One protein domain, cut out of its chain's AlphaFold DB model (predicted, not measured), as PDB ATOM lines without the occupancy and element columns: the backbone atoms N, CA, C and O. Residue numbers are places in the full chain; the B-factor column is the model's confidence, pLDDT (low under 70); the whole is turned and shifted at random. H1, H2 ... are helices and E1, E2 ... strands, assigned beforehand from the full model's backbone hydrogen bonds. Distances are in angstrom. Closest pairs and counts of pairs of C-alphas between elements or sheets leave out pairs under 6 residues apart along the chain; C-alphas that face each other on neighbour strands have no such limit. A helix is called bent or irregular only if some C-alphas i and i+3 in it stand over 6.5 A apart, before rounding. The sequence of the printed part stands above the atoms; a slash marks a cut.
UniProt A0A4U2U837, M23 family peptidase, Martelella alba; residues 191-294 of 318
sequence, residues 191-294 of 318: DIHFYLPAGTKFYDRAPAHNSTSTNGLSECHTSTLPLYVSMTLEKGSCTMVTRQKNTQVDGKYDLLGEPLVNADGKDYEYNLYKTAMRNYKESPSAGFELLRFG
ATOM      1  N   ASP A 191       7.466 -28.742  36.055       95.69
ATOM      2  CA  ASP A 191       6.131 -28.932  35.502       95.69
ATOM      3  C   ASP A 191       6.186 -29.701  34.180       95.69
ATOM      4  O   ASP A 191       7.100 -29.538  33.367       95.69
ATOM      5  N   ILE A 192       5.164 -30.517  33.941       96.62
ATOM      6  CA  ILE A 192       4.990 -31.233  32.680       96.62
ATOM      7  C   ILE A 192       4.046 -30.432  31.798       96.62
ATOM      8  O   ILE A 192       2.937 -30.093  32.205       96.62
ATOM      9  N   HIS A 193       4.480 -30.128  30.579       96.12
ATOM     10  CA  HIS A 193       3.716 -29.305  29.651       96.12
ATOM     11  C   HIS A 193       3.216 -30.121  28.463       96.12
ATOM     12  O   HIS A 193       3.965 -30.895  27.871       96.12
ATOM     13  N   PHE A 194       1.963 -29.886  28.082       97.25
ATOM     14  CA  PHE A 194       1.307 -30.502  26.938       97.25
ATOM     15  C   PHE A 194       0.897 -29.422  25.944       97.25
ATOM     16  O   PHE A 194       0.317 -28.396  26.316       97.25
ATOM     17  N   TYR A 195       1.176 -29.674  24.671       97.44
ATOM     18  CA  TYR A 195       0.685 -28.867  23.566       97.44
ATOM     19  C   TYR A 195      -0.550 -29.537  22.966       97.44
ATOM     20  O   TYR A 195      -0.478 -30.675  22.507       97.44
ATOM     21  N   LEU A 196      -1.678 -28.829  22.967       97.25
ATOM     22  CA  LEU A 196      -2.912 -29.277  22.332       97.25
ATOM     23  C   LEU A 196      -3.113 -28.461  21.048       97.25
ATOM     24  O   LEU A 196      -3.340 -27.250  21.141       97.25
ATOM     25  N   PRO A 197      -3.021 -29.061  19.848       97.19
ATOM     26  CA  PRO A 197      -3.215 -28.329  18.602       97.19
ATOM     27  C   PRO A 197      -4.659 -27.822  18.463       97.19
ATOM     28  O   PRO A 197      -5.583 -28.287  19.138       97.19
ATOM     29  N   ALA A 198      -4.870 -26.873  17.550       97.50
ATOM     30  CA  ALA A 198      -6.222 -26.525  17.120       97.50
ATOM     31  C   ALA A 198      -6.932 -27.775  16.560       97.50
ATOM     32  O   ALA A 198      -6.314 -28.601  15.890       97.50
ATOM     33  N   GLY A 199      -8.222 -27.910  16.848       98.00
ATOM     34  CA  GLY A 199      -9.030 -29.087  16.538       98.00
ATOM     35  C   GLY A 199      -9.044 -30.145  17.646       98.00
ATOM     36  O   GLY A 199      -9.632 -31.208  17.452       98.00
ATOM     37  N   THR A 200      -8.426 -29.880  18.802       97.56
ATOM     38  CA  THR A 200      -8.467 -30.805  19.944       97.56
ATOM     39  C   THR A 200      -9.877 -30.849  20.524       97.56
ATOM     40  O   THR A 200     -10.464 -29.808  20.818       97.56
ATOM     41  N   LYS A 201     -10.409 -32.061  20.697       97.75
ATOM     42  CA  LYS A 201     -11.744 -32.314  21.245       97.75
ATOM     43  C   LYS A 201     -11.698 -32.493  22.756       97.75
ATOM     44  O   LYS A 201     -10.827 -33.191  23.268       97.75
ATOM     45  N   PHE A 202     -12.683 -31.926  23.439       97.75
ATOM     46  CA  PHE A 202     -12.881 -32.027  24.882       97.75
ATOM     47  C   PHE A 202     -14.209 -32.718  25.152       97.75
ATOM     48  O   PHE A 202     -15.200 -32.459  24.467       97.75
ATOM     49  N   TYR A 203     -14.229 -33.579  26.162       97.94
ATOM     50  CA  TYR A 203     -15.393 -34.382  26.516       97.94
ATOM     51  C   TYR A 203     -15.822 -34.106  27.957       97.94
ATOM     52  O   TYR A 203     -15.035 -33.620  28.765       97.94
ATOM     53  N   ASP A 204     -17.072 -34.429  28.273       96.50
ATOM     54  CA  ASP A 204     -17.689 -34.178  29.579       96.50
ATOM     55  C   ASP A 204     -17.065 -34.979  30.731       96.50
ATOM     56  O   ASP A 204     -17.162 -34.578  31.890       96.50
ATOM     57  N   ARG A 205     -16.439 -36.120  30.422       95.06
ATOM     58  CA  ARG A 205     -15.770 -37.002  31.386       95.06
ATOM     59  C   ARG A 205     -14.783 -37.943  30.699       95.06
ATOM     60  O   ARG A 205     -14.886 -38.198  29.501       95.06
ATOM     61  N   ALA A 206     -13.887 -38.537  31.484       93.94
ATOM     62  CA  ALA A 206     -13.065 -39.653  31.028       93.94
ATOM     63  C   ALA A 206     -13.924 -40.915  30.753       93.94
ATOM     64  O   ALA A 206     -14.885 -41.175  31.491       93.94
ATOM     65  N   PRO A 207     -13.582 -41.739  29.742       93.50
ATOM     66  CA  PRO A 207     -14.197 -43.045  29.522       93.50
ATOM     67  C   PRO A 207     -14.109 -43.972  30.739       93.50
ATOM     68  O   PRO A 207     -13.121 -43.991  31.480       93.50
ATOM     69  N   ALA A 208     -15.120 -44.829  30.899       90.19
ATOM     70  CA  ALA A 208     -15.067 -45.905  31.881       90.19
ATOM     71  C   ALA A 208     -13.866 -46.829  31.611       90.19
ATOM     72  O   ALA A 208     -13.505 -47.092  30.462       90.19
ATOM     73  N   HIS A 209     -13.259 -47.336  32.687       87.19
ATOM     74  CA  HIS A 209     -12.126 -48.267  32.634       87.19
ATOM     75  C   HIS A 209     -10.901 -47.764  31.853       87.19
ATOM     76  O   HIS A 209     -10.121 -48.583  31.379       87.19
ATOM     77  N   ASN A 210     -10.709 -46.443  31.744       91.12
ATOM     78  CA  ASN A 210      -9.581 -45.847  31.020       91.12
ATOM     79  C   ASN A 210      -9.510 -46.285  29.542       91.12
ATOM     80  O   ASN A 210      -8.429 -46.475  28.994       91.12
ATOM     81  N   SER A 211     -10.671 -46.494  28.912       91.12
ATOM     82  CA  SER A 211     -10.765 -46.900  27.504       91.12
ATOM     83  C   SER A 211     -10.272 -45.804  26.553       91.12
ATOM     84  O   SER A 211     -10.367 -44.619  26.864       91.12
ATOM     85  N   THR A 212      -9.793 -46.191  25.369       90.44
ATOM     86  CA  THR A 212      -9.485 -45.276  24.254       90.44
ATOM     87  C   THR A 212     -10.738 -44.830  23.493       90.44
ATOM     88  O   THR A 212     -10.716 -43.825  22.788       90.44
ATOM     89  N   SER A 213     -11.853 -45.555  23.637       92.44
ATOM     90  CA  SER A 213     -13.110 -45.250  22.951       92.44
ATOM     91  C   SER A 213     -13.821 -44.053  23.580       92.44
ATOM     92  O   SER A 213     -14.168 -44.077  24.760       92.44
ATOM     93  N   THR A 214     -14.173 -43.067  22.754       93.12
ATOM     94  CA  THR A 214     -15.002 -41.911  23.136       93.12
ATOM     95  C   THR A 214     -16.502 -42.130  22.903       93.12
ATOM     96  O   THR A 214     -17.307 -41.230  23.136       93.12
ATOM     97  N   ASN A 215     -16.915 -43.329  22.475       93.19
ATOM     98  CA  ASN A 215     -18.327 -43.663  22.280       93.19
ATOM     99  C   ASN A 215     -19.140 -43.464  23.570       93.19
ATOM    100  O   ASN A 215     -18.805 -44.014  24.618       93.19
ATOM    101  N   GLY A 216     -20.240 -42.715  23.473       92.50
ATOM    102  CA  GLY A 216     -21.115 -42.408  24.609       92.50
ATOM    103  C   GLY A 216     -20.618 -41.273  25.513       92.50
ATOM    104  O   GLY A 216     -21.252 -41.003  26.536       92.50
ATOM    105  N   LEU A 217     -19.513 -40.613  25.149       96.31
ATOM    106  CA  LEU A 217     -19.128 -39.323  25.713       96.31
ATOM    107  C   LEU A 217     -19.785 -38.179  24.940       96.31
ATOM    108  O   LEU A 217     -20.029 -38.290  23.736       96.31
ATOM    109  N   SER A 218     -20.032 -37.070  25.629       97.12
ATOM    110  CA  SER A 218     -20.511 -35.840  25.004       97.12
ATOM    111  C   SER A 218     -19.319 -34.945  24.692       97.12
ATOM    112  O   SER A 218     -18.557 -34.601  25.594       97.12
ATOM    113  N   GLU A 219     -19.146 -34.561  23.426       97.31
ATOM    114  CA  GLU A 219     -18.162 -33.540  23.050       97.31
ATOM    115  C   GLU A 219     -18.632 -32.179  23.590       97.31
ATOM    116  O   GLU A 219     -19.692 -31.683  23.208       97.31
ATOM    117  N   CYS A 220     -17.858 -31.593  24.503       96.31
ATOM    118  CA  CYS A 220     -18.151 -30.304  25.132       96.31
ATOM    119  C   CYS A 220     -17.609 -29.127  24.321       96.31
ATOM    120  O   CYS A 220     -18.192 -28.044  24.332       96.31
ATOM    121  N   HIS A 221     -16.464 -29.322  23.663       97.56
ATOM    122  CA  HIS A 221     -15.750 -28.270  22.950       97.56
ATOM    123  C   HIS A 221     -14.779 -28.870  21.926       97.56
ATOM    124  O   HIS A 221     -14.226 -29.948  22.145       97.56
ATOM    125  N   THR A 222     -14.509 -28.129  20.850       98.06
ATOM    126  CA  THR A 222     -13.379 -28.369  19.944       98.06
ATOM    127  C   THR A 222     -12.576 -27.078  19.834       98.06
ATOM    128  O   THR A 222     -13.120 -26.049  19.428       98.06
ATOM    129  N   SER A 223     -11.289 -27.117  20.191       97.62
ATOM    130  CA  SER A 223     -10.450 -25.918  20.196       97.62
ATOM    131  C   SER A 223     -10.278 -25.359  18.785       97.62
ATOM    132  O   SER A 223      -9.988 -26.084  17.838       97.62
ATOM    133  N   THR A 224     -10.406 -24.046  18.620       96.81
ATOM    134  CA  THR A 224     -10.110 -23.367  17.341       96.81
ATOM    135  C   THR A 224      -8.671 -22.862  17.267       96.81
ATOM    136  O   THR A 224      -8.174 -22.525  16.195       96.81
ATOM    137  N   LEU A 225      -7.988 -22.823  18.410       96.50
ATOM    138  CA  LEU A 225      -6.628 -22.334  18.581       96.50
ATOM    139  C   LEU A 225      -5.838 -23.308  19.467       96.50
ATOM    140  O   LEU A 225      -6.445 -24.022  20.269       96.50
ATOM    141  N   PRO A 226      -4.498 -23.329  19.368       97.19
ATOM    142  CA  PRO A 226      -3.686 -24.181  20.222       97.19
ATOM    143  C   PRO A 226      -3.779 -23.798  21.700       97.19
ATOM    144  O   PRO A 226      -3.788 -22.607  22.036       97.19
ATOM    145  N   LEU A 227      -3.770 -24.806  22.571       98.00
ATOM    146  CA  LEU A 227      -3.746 -24.649  24.024       98.00
ATOM    147  C   LEU A 227      -2.457 -25.233  24.610       98.00
ATOM    148  O   LEU A 227      -1.873 -26.174  24.077       98.00
ATOM    149  N   TYR A 228      -2.033 -24.664  25.734       97.69
ATOM    150  CA  TYR A 228      -0.815 -25.028  26.452       97.69
ATOM    151  C   TYR A 228      -1.204 -25.418  27.870       97.69
ATOM    152  O   TYR A 228      -1.562 -24.562  28.683       97.69
ATOM    153  N   VAL A 229      -1.169 -26.713  28.160       98.38
ATOM    154  CA  VAL A 229      -1.558 -27.259  29.461       98.38
ATOM    155  C   VAL A 229      -0.303 -27.530  30.277       98.38
ATOM    156  O   VAL A 229       0.691 -28.013  29.748       98.38
ATOM    157  N   SER A 230      -0.318 -27.187  31.560       98.25
ATOM    158  CA  SER A 230       0.753 -27.510  32.510       98.25
ATOM    159  C   SER A 230       0.193 -28.368  33.633       98.25
ATOM    160  O   SER A 230      -0.860 -28.035  34.172       98.25
ATOM    161  N   MET A 231       0.906 -29.437  33.966       98.31
ATOM    162  CA  MET A 231       0.642 -30.334  35.080       98.31
ATOM    163  C   MET A 231       1.758 -30.169  36.111       98.31
ATOM    164  O   MET A 231       2.918 -30.486  35.836       98.31
ATOM    165  N   THR A 232       1.393 -29.697  37.297       97.88
ATOM    166  CA  THR A 232       2.301 -29.536  38.436       97.88
ATOM    167  C   THR A 232       1.962 -30.569  39.495       97.88
ATOM    168  O   THR A 232       0.824 -30.624  39.963       97.88
ATOM    169  N   LEU A 233       2.955 -31.360  39.900       96.00
ATOM    170  CA  LEU A 233       2.849 -32.259  41.044       96.00
ATOM    171  C   LEU A 233       3.618 -31.662  42.221       96.00
ATOM    172  O   LEU A 233       4.838 -31.508  42.156       96.00
ATOM    173  N   GLU A 234       2.906 -31.303  43.286       93.31
ATOM    174  CA  GLU A 234       3.512 -30.743  44.494       93.31
ATOM    175  C   GLU A 234       2.773 -31.223  45.751       93.31
ATOM    176  O   GLU A 234       1.555 -31.074  45.878       93.31
ATOM    177  N   LYS A 235       3.535 -31.750  46.722       89.94
ATOM    178  CA  LYS A 235       3.056 -32.117  48.071       89.94
ATOM    179  C   LYS A 235       1.809 -33.011  48.053       89.94
ATOM    180  O   LYS A 235       0.943 -32.877  48.918       89.94
ATOM    181  N   GLY A 236       1.709 -33.930  47.093       93.44
ATOM    182  CA  GLY A 236       0.575 -34.849  47.001       93.44
ATOM    183  C   GLY A 236      -0.525 -34.408  46.037       93.44
ATOM    184  O   GLY A 236      -1.397 -35.217  45.726       93.44
ATOM    185  N   SER A 237      -0.503 -33.165  45.552       95.88
ATOM    186  CA  SER A 237      -1.540 -32.625  44.669       95.88
ATOM    187  C   SER A 237      -1.102 -32.571  43.210       95.88
ATOM    188  O   SER A 237       0.081 -32.420  42.922       95.88
ATOM    189  N   CYS A 238      -2.077 -32.649  42.306       97.75
ATOM    190  CA  CYS A 238      -1.923 -32.348  40.888       97.75
ATOM    191  C   CYS A 238      -2.689 -31.075  40.541       97.75
ATOM    192  O   CYS A 238      -3.906 -31.027  40.720       97.75
ATOM    193  N   THR A 239      -1.988 -30.069  40.029       98.31
ATOM    194  CA  THR A 239      -2.588 -28.824  39.546       98.31
ATOM    195  C   THR A 239      -2.487 -28.769  38.028       98.31
ATOM    196  O   THR A 239      -1.384 -28.815  37.483       98.31
ATOM    197  N   MET A 240      -3.631 -28.642  37.354       98.50
ATOM    198  CA  MET A 240      -3.724 -28.456  35.907       98.50
ATOM    199  C   MET A 240      -4.019 -26.991  35.588       98.50
ATOM    200  O   MET A 240      -4.964 -26.402  36.118       98.50
ATOM    201  N   VAL A 241      -3.222 -26.401  34.698       98.69
ATOM    202  CA  VAL A 241      -3.422 -25.030  34.214       98.69
ATOM    203  C   VAL A 241      -3.414 -25.006  32.696       98.69
ATOM    204  O   VAL A 241      -2.396 -25.327  32.082       98.69
ATOM    205  N   THR A 242      -4.515 -24.558  32.093       98.69
ATOM    206  CA  THR A 242      -4.607 -24.332  30.647       98.69
ATOM    207  C   THR A 242      -4.344 -22.870  30.318       98.69
ATOM    208  O   THR A 242      -4.873 -21.962  30.962       98.69
ATOM    209  N   ARG A 243      -3.539 -22.635  29.284       98.12
ATOM    210  CA  ARG A 243      -3.279 -21.306  28.736       98.12
ATOM    211  C   ARG A 243      -3.485 -21.261  27.231       98.12
ATOM    212  O   ARG A 243      -3.324 -22.264  26.538       98.12
ATOM    213  N   GLN A 244      -3.743 -20.064  26.728       97.06
ATOM    214  CA  GLN A 244      -3.813 -19.759  25.304       97.06
ATOM    215  C   GLN A 244      -2.879 -18.594  24.976       97.06
ATOM    216  O   GLN A 244      -2.748 -17.657  25.761       97.06
ATOM    217  N   LYS A 245      -2.199 -18.641  23.824       95.19
ATOM    218  CA  LYS A 245      -1.308 -17.548  23.408       95.19
ATOM    219  C   LYS A 245      -2.123 -16.270  23.174       95.19
ATOM    220  O   LYS A 245      -3.102 -16.293  22.431       95.19
ATOM    221  N   ASN A 246      -1.693 -15.161  23.770       94.62
ATOM    222  CA  ASN A 246      -2.304 -13.855  23.558       94.62
ATOM    223  C   ASN A 246      -1.966 -13.347  22.145       94.62
ATOM    224  O   ASN A 246      -0.820 -13.424  21.701       94.62
ATOM    225  N   THR A 247      -2.960 -12.823  21.429       92.31
ATOM    226  CA  THR A 247      -2.794 -12.347  20.043       92.31
ATOM    227  C   THR A 247      -2.304 -10.902  19.939       92.31
ATOM    228  O   THR A 247      -1.908 -10.476  18.858       92.31
ATOM    229  N   GLN A 248      -2.322 -10.148  21.039       94.75
ATOM    230  CA  GLN A 248      -1.984  -8.722  21.087       94.75
ATOM    231  C   GLN A 248      -0.613  -8.453  21.719       94.75
ATOM    232  O   GLN A 248       0.042  -7.472  21.377       94.75
ATOM    233  N   VAL A 249      -0.173  -9.309  22.643       94.69
ATOM    234  CA  VAL A 249       1.067  -9.154  23.407       94.69
ATOM    235  C   VAL A 249       1.954 -10.366  23.164       94.69
ATOM    236  O   VAL A 249       1.651 -11.471  23.619       94.69
ATOM    237  N   ASP A 250       3.067 -10.154  22.459       90.25
ATOM    238  CA  ASP A 250       4.014 -11.229  22.175       90.25
ATOM    239  C   ASP A 250       4.547 -11.870  23.465       90.25
ATOM    240  O   ASP A 250       4.860 -11.205  24.456       90.25
ATOM    241  N   GLY A 251       4.635 -13.199  23.453       88.00
ATOM    242  CA  GLY A 251       5.106 -13.980  24.589       88.00
ATOM    243  C   GLY A 251       4.164 -14.075  25.788       88.00
ATOM    244  O   GLY A 251       4.522 -14.745  26.758       88.00
ATOM    245  N   LYS A 252       2.985 -13.444  25.746       94.19
ATOM    246  CA  LYS A 252       1.969 -13.579  26.791       94.19
ATOM    247  C   LYS A 252       1.071 -14.784  26.510       94.19
ATOM    248  O   LYS A 252       0.665 -15.026  25.375       94.19
ATOM    249  N   TYR A 253       0.748 -15.516  27.568       95.44
ATOM    250  CA  TYR A 253      -0.179 -16.641  27.550       95.44
ATOM    251  C   TYR A 253      -1.258 -16.391  28.603       95.44
ATOM    252  O   TYR A 253      -0.949 -16.327  29.793       95.44
ATOM    253  N   ASP A 254      -2.497 -16.203  28.160       97.38
ATOM    254  CA  ASP A 254      -3.631 -15.932  29.039       97.38
ATOM    255  C   ASP A 254      -4.134 -17.235  29.668       97.38
ATOM    256  O   ASP A 254      -4.174 -18.278  29.011       97.38
ATOM    257  N   LEU A 255      -4.489 -17.173  30.952       97.88
ATOM    258  CA  LEU A 255      -5.095 -18.292  31.673       97.88
ATOM    259  C   LEU A 255      -6.521 -18.525  31.173       97.88
ATOM    260  O   LEU A 255      -7.294 -17.579  31.030       97.88
ATOM    261  N   LEU A 256      -6.863 -19.792  30.949       97.25
ATOM    262  CA  LEU A 256      -8.233 -20.216  30.697       97.25
ATOM    263  C   LEU A 256      -8.793 -20.811  31.986       97.25
ATOM    264  O   LEU A 256      -8.401 -21.910  32.376       97.25
ATOM    265  N   GLY A 257      -9.686 -20.070  32.644       96.94
ATOM    266  CA  GLY A 257     -10.270 -20.448  33.931       96.94
ATOM    267  C   GLY A 257      -9.272 -20.463  35.095       96.94
ATOM    268  O   GLY A 257      -8.086 -20.163  34.945       96.94
ATOM    269  N   GLU A 258      -9.777 -20.827  36.272       97.88
ATOM    270  CA  GLU A 258      -8.965 -20.990  37.481       97.88
ATOM    271  C   GLU A 258      -8.191 -22.321  37.462       97.88
ATOM    272  O   GLU A 258      -8.693 -23.304  36.907       97.88
ATOM    273  N   PRO A 259      -6.993 -22.399  38.077       98.12
ATOM    274  CA  PRO A 259      -6.246 -23.648  38.211       98.12
ATOM    275  C   PRO A 259      -7.088 -24.785  38.805       98.12
ATOM    276  O   PRO A 259      -7.727 -24.628  39.847       98.12
ATOM    277  N   LEU A 260      -7.049 -25.956  38.168       98.25
ATOM    278  CA  LEU A 260      -7.767 -27.142  38.628       98.25
ATOM    279  C   LEU A 260      -6.867 -27.964  39.548       98.25
ATOM    280  O   LEU A 260      -5.852 -28.491  39.104       98.25
ATOM    281  N   VAL A 261      -7.244 -28.107  40.818       97.88
ATOM    282  CA  VAL A 261      -6.468 -28.868  41.809       97.88
ATOM    283  C   VAL A 261      -7.151 -30.202  42.088       97.88
ATOM    284  O   VAL A 261      -8.293 -30.232  42.540       97.88
ATOM    285  N   ASN A 262      -6.438 -31.309  41.862       96.44
ATOM    286  CA  ASN A 262      -6.899 -32.679  42.113       96.44
ATOM    287  C   ASN A 262      -8.237 -33.022  41.425       96.44
ATOM    288  O   ASN A 262      -9.017 -33.826  41.944       96.44
ATOM    289  N   ALA A 263      -8.497 -32.431  40.252       96.56
ATOM    290  CA  ALA A 263      -9.734 -32.644  39.496       96.56
ATOM    291  C   ALA A 263      -9.952 -34.122  39.121       96.56
ATOM    292  O   ALA A 263     -11.080 -34.605  39.151       96.56
ATOM    293  N   ASP A 264      -8.865 -34.859  38.878       95.00
ATOM    294  CA  ASP A 264      -8.892 -36.282  38.511       95.00
ATOM    295  C   ASP A 264      -8.701 -37.234  39.712       95.00
ATOM    296  O   ASP A 264      -8.508 -38.443  39.553       95.00
ATOM    297  N   GLY A 265      -8.770 -36.710  40.942       92.75
ATOM    298  CA  GLY A 265      -8.745 -37.504  42.170       92.75
ATOM    299  C   GLY A 265      -8.027 -36.816  43.327       92.75
ATOM    300  O   GLY A 265      -6.993 -36.177  43.153       92.75
ATOM    301  N   LYS A 266      -8.558 -36.992  44.542       93.19
ATOM    302  CA  LYS A 266      -7.949 -36.472  45.774       93.19
ATOM    303  C   LYS A 266      -6.540 -37.044  45.980       93.19
ATOM    304  O   LYS A 266      -6.332 -38.241  45.781       93.19
ATOM    305  N   ASP A 267      -5.616 -36.199  46.446       93.19
ATOM    306  CA  ASP A 267      -4.218 -36.559  46.716       93.19
ATOM    307  C   ASP A 267      -3.594 -37.280  45.505       93.19
ATOM    308  O   ASP A 267      -3.030 -38.371  45.634       93.19
ATOM    309  N   TYR A 268      -3.798 -36.713  44.306       95.69
ATOM    310  CA  TYR A 268      -3.498 -37.354  43.024       95.69
ATOM    311  C   TYR A 268      -2.070 -37.906  42.970       95.69
ATOM    312  O   TYR A 268      -1.883 -39.074  42.629       95.69
ATOM    313  N   GLU A 269      -1.071 -37.107  43.370       95.94
ATOM    314  CA  GLU A 269       0.341 -37.503  43.296       95.94
ATOM    315  C   GLU A 269       0.630 -38.720  44.187       95.94
ATOM    316  O   GLU A 269       1.290 -39.667  43.756       95.94
ATOM    317  N   TYR A 270       0.089 -38.748  45.409       95.88
ATOM    318  CA  TYR A 270       0.272 -39.882  46.320       95.88
ATOM    319  C   TYR A 270      -0.492 -41.132  45.872       95.88
ATOM    320  O   TYR A 270      -0.119 -42.250  46.229       95.88
ATOM    321  N   ASN A 271      -1.539 -40.965  45.062       97.19
ATOM    322  CA  ASN A 271      -2.347 -42.063  44.541       97.19
ATOM    323  C   ASN A 271      -1.918 -42.555  43.151       97.19
ATOM    324  O   ASN A 271      -2.513 -43.518  42.665       97.19
ATOM    325  N   LEU A 272      -0.879 -41.979  42.534       97.38
ATOM    326  CA  LEU A 272      -0.399 -42.358  41.197       97.38
ATOM    327  C   LEU A 272      -0.200 -43.869  41.039       97.38
ATOM    328  O   LEU A 272      -0.731 -44.461  40.106       97.38
ATOM    329  N   TYR A 273       0.489 -44.517  41.984       96.81
ATOM    330  CA  TYR A 273       0.727 -45.965  41.940       96.81
ATOM    331  C   TYR A 273      -0.576 -46.771  41.983       96.81
ATOM    332  O   TYR A 273      -0.781 -47.693  41.196       96.81
ATOM    333  N   LYS A 274      -1.506 -46.390  42.864       97.19
ATOM    334  CA  LYS A 274      -2.812 -47.046  42.974       97.19
ATOM    335  C   LYS A 274      -3.631 -46.876  41.691       97.19
ATOM    336  O   LYS A 274      -4.266 -47.829  41.239       97.19
ATOM    337  N   THR A 275      -3.615 -45.680  41.106       96.50
ATOM    338  CA  THR A 275      -4.263 -45.397  39.822       96.50
ATOM    339  C   THR A 275      -3.612 -46.199  38.699       96.50
ATOM    340  O   THR A 275      -4.333 -46.795  37.899       96.50
ATOM    341  N   ALA A 276      -2.282 -46.302  38.688       97.44
ATOM    342  CA  ALA A 276      -1.536 -47.051  37.691       97.44
ATOM    343  C   ALA A 276      -1.908 -48.541  37.701       97.44
ATOM    344  O   ALA A 276      -2.333 -49.085  36.686       97.44
ATOM    345  N   MET A 277      -1.886 -49.163  38.884       97.25
ATOM    346  CA  MET A 277      -2.292 -50.560  39.089       97.25
ATOM    347  C   MET A 277      -3.743 -50.841  38.673       97.25
ATOM    348  O   MET A 277      -4.076 -51.957  38.280       97.25
ATOM    349  N   ARG A 278      -4.631 -49.846  38.781       95.75
ATOM    350  CA  ARG A 278      -6.044 -49.987  38.406       95.75
ATOM    351  C   ARG A 278      -6.257 -49.855  36.899       95.75
ATOM    352  O   ARG A 278      -7.019 -50.646  36.340       95.75
ATOM    353  N   ASN A 279      -5.642 -48.845  36.286       95.50
ATOM    354  CA  ASN A 279      -5.947 -48.403  34.925       95.50
ATOM    355  C   ASN A 279      -5.008 -49.004  33.865       95.50
ATOM    356  O   ASN A 279      -5.422 -49.137  32.720       95.50
ATOM    357  N   TYR A 280      -3.791 -49.411  34.240       96.25
ATOM    358  CA  TYR A 280      -2.764 -49.948  33.337       96.25
ATOM    359  C   TYR A 280      -2.263 -51.301  33.849       96.25
ATOM    360  O   TYR A 280      -1.087 -51.487  34.143       96.25
ATOM    361  N   LYS A 281      -3.185 -52.256  34.022       94.69
ATOM    362  CA  LYS A 281      -2.922 -53.542  34.695       94.69
ATOM    363  C   LYS A 281      -1.810 -54.371  34.050       94.69
ATOM    364  O   LYS A 281      -1.129 -55.106  34.753       94.69
ATOM    365  N   GLU A 282      -1.659 -54.264  32.734       95.06
ATOM    366  CA  GLU A 282      -0.666 -55.018  31.963       95.06
ATOM    367  C   GLU A 282       0.724 -54.367  32.005       95.06
ATOM    368  O   GLU A 282       1.725 -55.042  31.786       95.06
ATOM    369  N   SER A 283       0.801 -53.079  32.349       96.81
ATOM    370  CA  SER A 283       2.047 -52.311  32.404       96.81
ATOM    371  C   SER A 283       1.981 -51.199  33.468       96.81
ATOM    372  O   SER A 283       2.019 -50.010  33.131       96.81
ATOM    373  N   PRO A 284       1.837 -51.531  34.765       97.00
ATOM    374  CA  PRO A 284       1.581 -50.529  35.799       97.00
ATOM    375  C   PRO A 284       2.744 -49.551  35.992       97.00
ATOM    376  O   PRO A 284       2.500 -48.385  36.289       97.00
ATOM    377  N   SER A 285       3.990 -49.979  35.780       97.06
ATOM    378  CA  SER A 285       5.162 -49.095  35.819       97.06
ATOM    379  C   SER A 285       5.125 -48.053  34.691       97.06
ATOM    380  O   SER A 285       5.129 -46.854  34.969       97.06
ATOM    381  N   ALA A 286       4.947 -48.478  33.435       97.31
ATOM    382  CA  ALA A 286       4.727 -47.571  32.303       97.31
ATOM    383  C   ALA A 286       3.496 -46.660  32.497       97.31
ATOM    384  O   ALA A 286       3.531 -45.477  32.166       97.31
ATOM    385  N   GLY A 287       2.416 -47.184  33.085       97.81
ATOM    386  CA  GLY A 287       1.224 -46.410  33.432       97.81
ATOM    387  C   GLY A 287       1.479 -45.355  34.512       97.81
ATOM    388  O   GLY A 287       0.921 -44.261  34.450       97.81
ATOM    389  N   PHE A 288       2.342 -45.646  35.488       97.62
ATOM    390  CA  PHE A 288       2.780 -44.667  36.483       97.62
ATOM    391  C   PHE A 288       3.560 -43.526  35.824       97.62
ATOM    392  O   PHE A 288       3.293 -42.362  36.119       97.62
ATOM    393  N   GLU A 289       4.480 -43.846  34.909       97.12
ATOM    394  CA  GLU A 289       5.197 -42.830  34.132       97.12
ATOM    395  C   GLU A 289       4.239 -41.998  33.279       97.12
ATOM    396  O   GLU A 289       4.310 -40.773  33.317       97.12
ATOM    397  N   LEU A 290       3.277 -42.630  32.601       96.75
ATOM    398  CA  LEU A 290       2.258 -41.934  31.819       96.75
ATOM    399  C   LEU A 290       1.456 -40.941  32.678       96.75
ATOM    400  O   LEU A 290       1.327 -39.779  32.305       96.75
ATOM    401  N   LEU A 291       0.983 -41.353  33.860       97.19
ATOM    402  CA  LEU A 291       0.241 -40.477  34.779       97.19
ATOM    403  C   LEU A 291       1.092 -39.339  35.364       97.19
ATOM    404  O   LEU A 291       0.541 -38.304  35.742       97.19
ATOM    405  N   ARG A 292       2.411 -39.536  35.491       96.44
ATOM    406  CA  ARG A 292       3.335 -38.558  36.084       96.44
ATOM    407  C   ARG A 292       3.936 -37.599  35.060       96.44
ATOM    408  O   ARG A 292       4.181 -36.446  35.394       96.44
ATOM    409  N   PHE A 293       4.197 -38.070  33.847       96.31
ATOM    410  CA  PHE A 293       4.993 -37.373  32.835       96.31
ATOM    411  C   PHE A 293       4.260 -37.160  31.513       96.31
ATOM    412  O   PHE A 293       4.821 -36.552  30.605       96.31
ATOM    413  N   GLY A 294       3.033 -37.664  31.368       95.19
ATOM    414  CA  GLY A 294       2.301 -37.583  30.108       95.19
ATOM    415  C   GLY A 294       2.729 -38.606  29.057       95.19
ATOM    416  O   GLY A 294       2.111 -38.676  28.000       95.19
TER     417      GLY A 294
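What this domain is: This is residues 191 to 294 of the 318 residues of the protein "M23 family peptidase" of Martelella alba (UniProt A0A4U2U837). A twisted four-stranded sheet, E1 E4 E5 E6, has a helical hairpin of H1 and H2 packed at one end of its strands, while the loop of residues 246 to 252 lies at the far end. Between E1 and E4 the chain makes a second, smaller hairpin, E2 and E3, set to one side and closed by a long loop, residues 204 to 218. The 104 printed residues hold six named strands, then two named helices; both sheets are antiparallel, and the class is mixed, helices and strands. The whole is only just compact, close to loose, with a radius of gyration of the C-alphas of 15.2 A and spans of 46 by 35 by 21 A.

Where its parts are: Find C-alpha 192 at (4.990, -31.233, 32.680); from there E1 runs to residue 196, 13.2 A on. E2, residues 201 to 203, covers 6.7 A, and E3, residues 219 to 222, covers 7.7 A. Look for E4 from C-alpha 227 at (-3.746, -24.649, 24.024) to residue 234, 22.6 A. E5, residues 237 to 245, spans 26.1 A; E6, residues 253 to 261, spans 19.8 A and bends by 71 degrees at residue 257. H1, residues 268 to 279, and H2, residues 284 to 293, each measure 13.9 A; H2 ends at C-alpha 293 at (4.993, -37.373, 32.835). H1 is irregular: C-alphas 270 and 273 are 7.5 A apart.

How they stand to each other: Start at edge strand E1, antiparallel to E4 at 160 degrees, with N 194 and O 229 2.8 A apart. E4 and E5 form a hairpin, with N 230 and O 241 at 2.8 A. E5 and E6 form the next, with N 240 and O 260 at 2.8 A; E4 E5 E6 is a meander, each strand the antiparallel neighbour of the one before. H1 only grazes this sheet with residues 268 to 271; the closest C-alphas of E5 and H1, Ser 237 and Tyr 268, are 5.4 A apart. H2 only grazes it with residues 292 to 293; the C-alphas of Ile 192 and Phe 293, the closest of E1 and H2, are 6.1 A apart. H1 and H2 touch, closest at the C-alphas of Ala 276 and Pro 284, 5.0 A, and run opposite ways at a steep tilt of 40 degrees, a helical hairpin. Every O i to N i+4 pair is within hydrogen-bond range in H2, and 6 of 8 in H1. In the hairpin E2 and E3, N 202 and O 221 are 2.8 A apart; both strands are apart from E1, E4, E5, E6, H1 and H2.

The domain as a whole: The two farthest C-alphas, Gln 248 and Glu 282, are 47.6 A apart. The printed part has no cut, and its long link is E2 to E3, 15 residues. Its mean pLDDT is 95.9, and no printed residue is under 70.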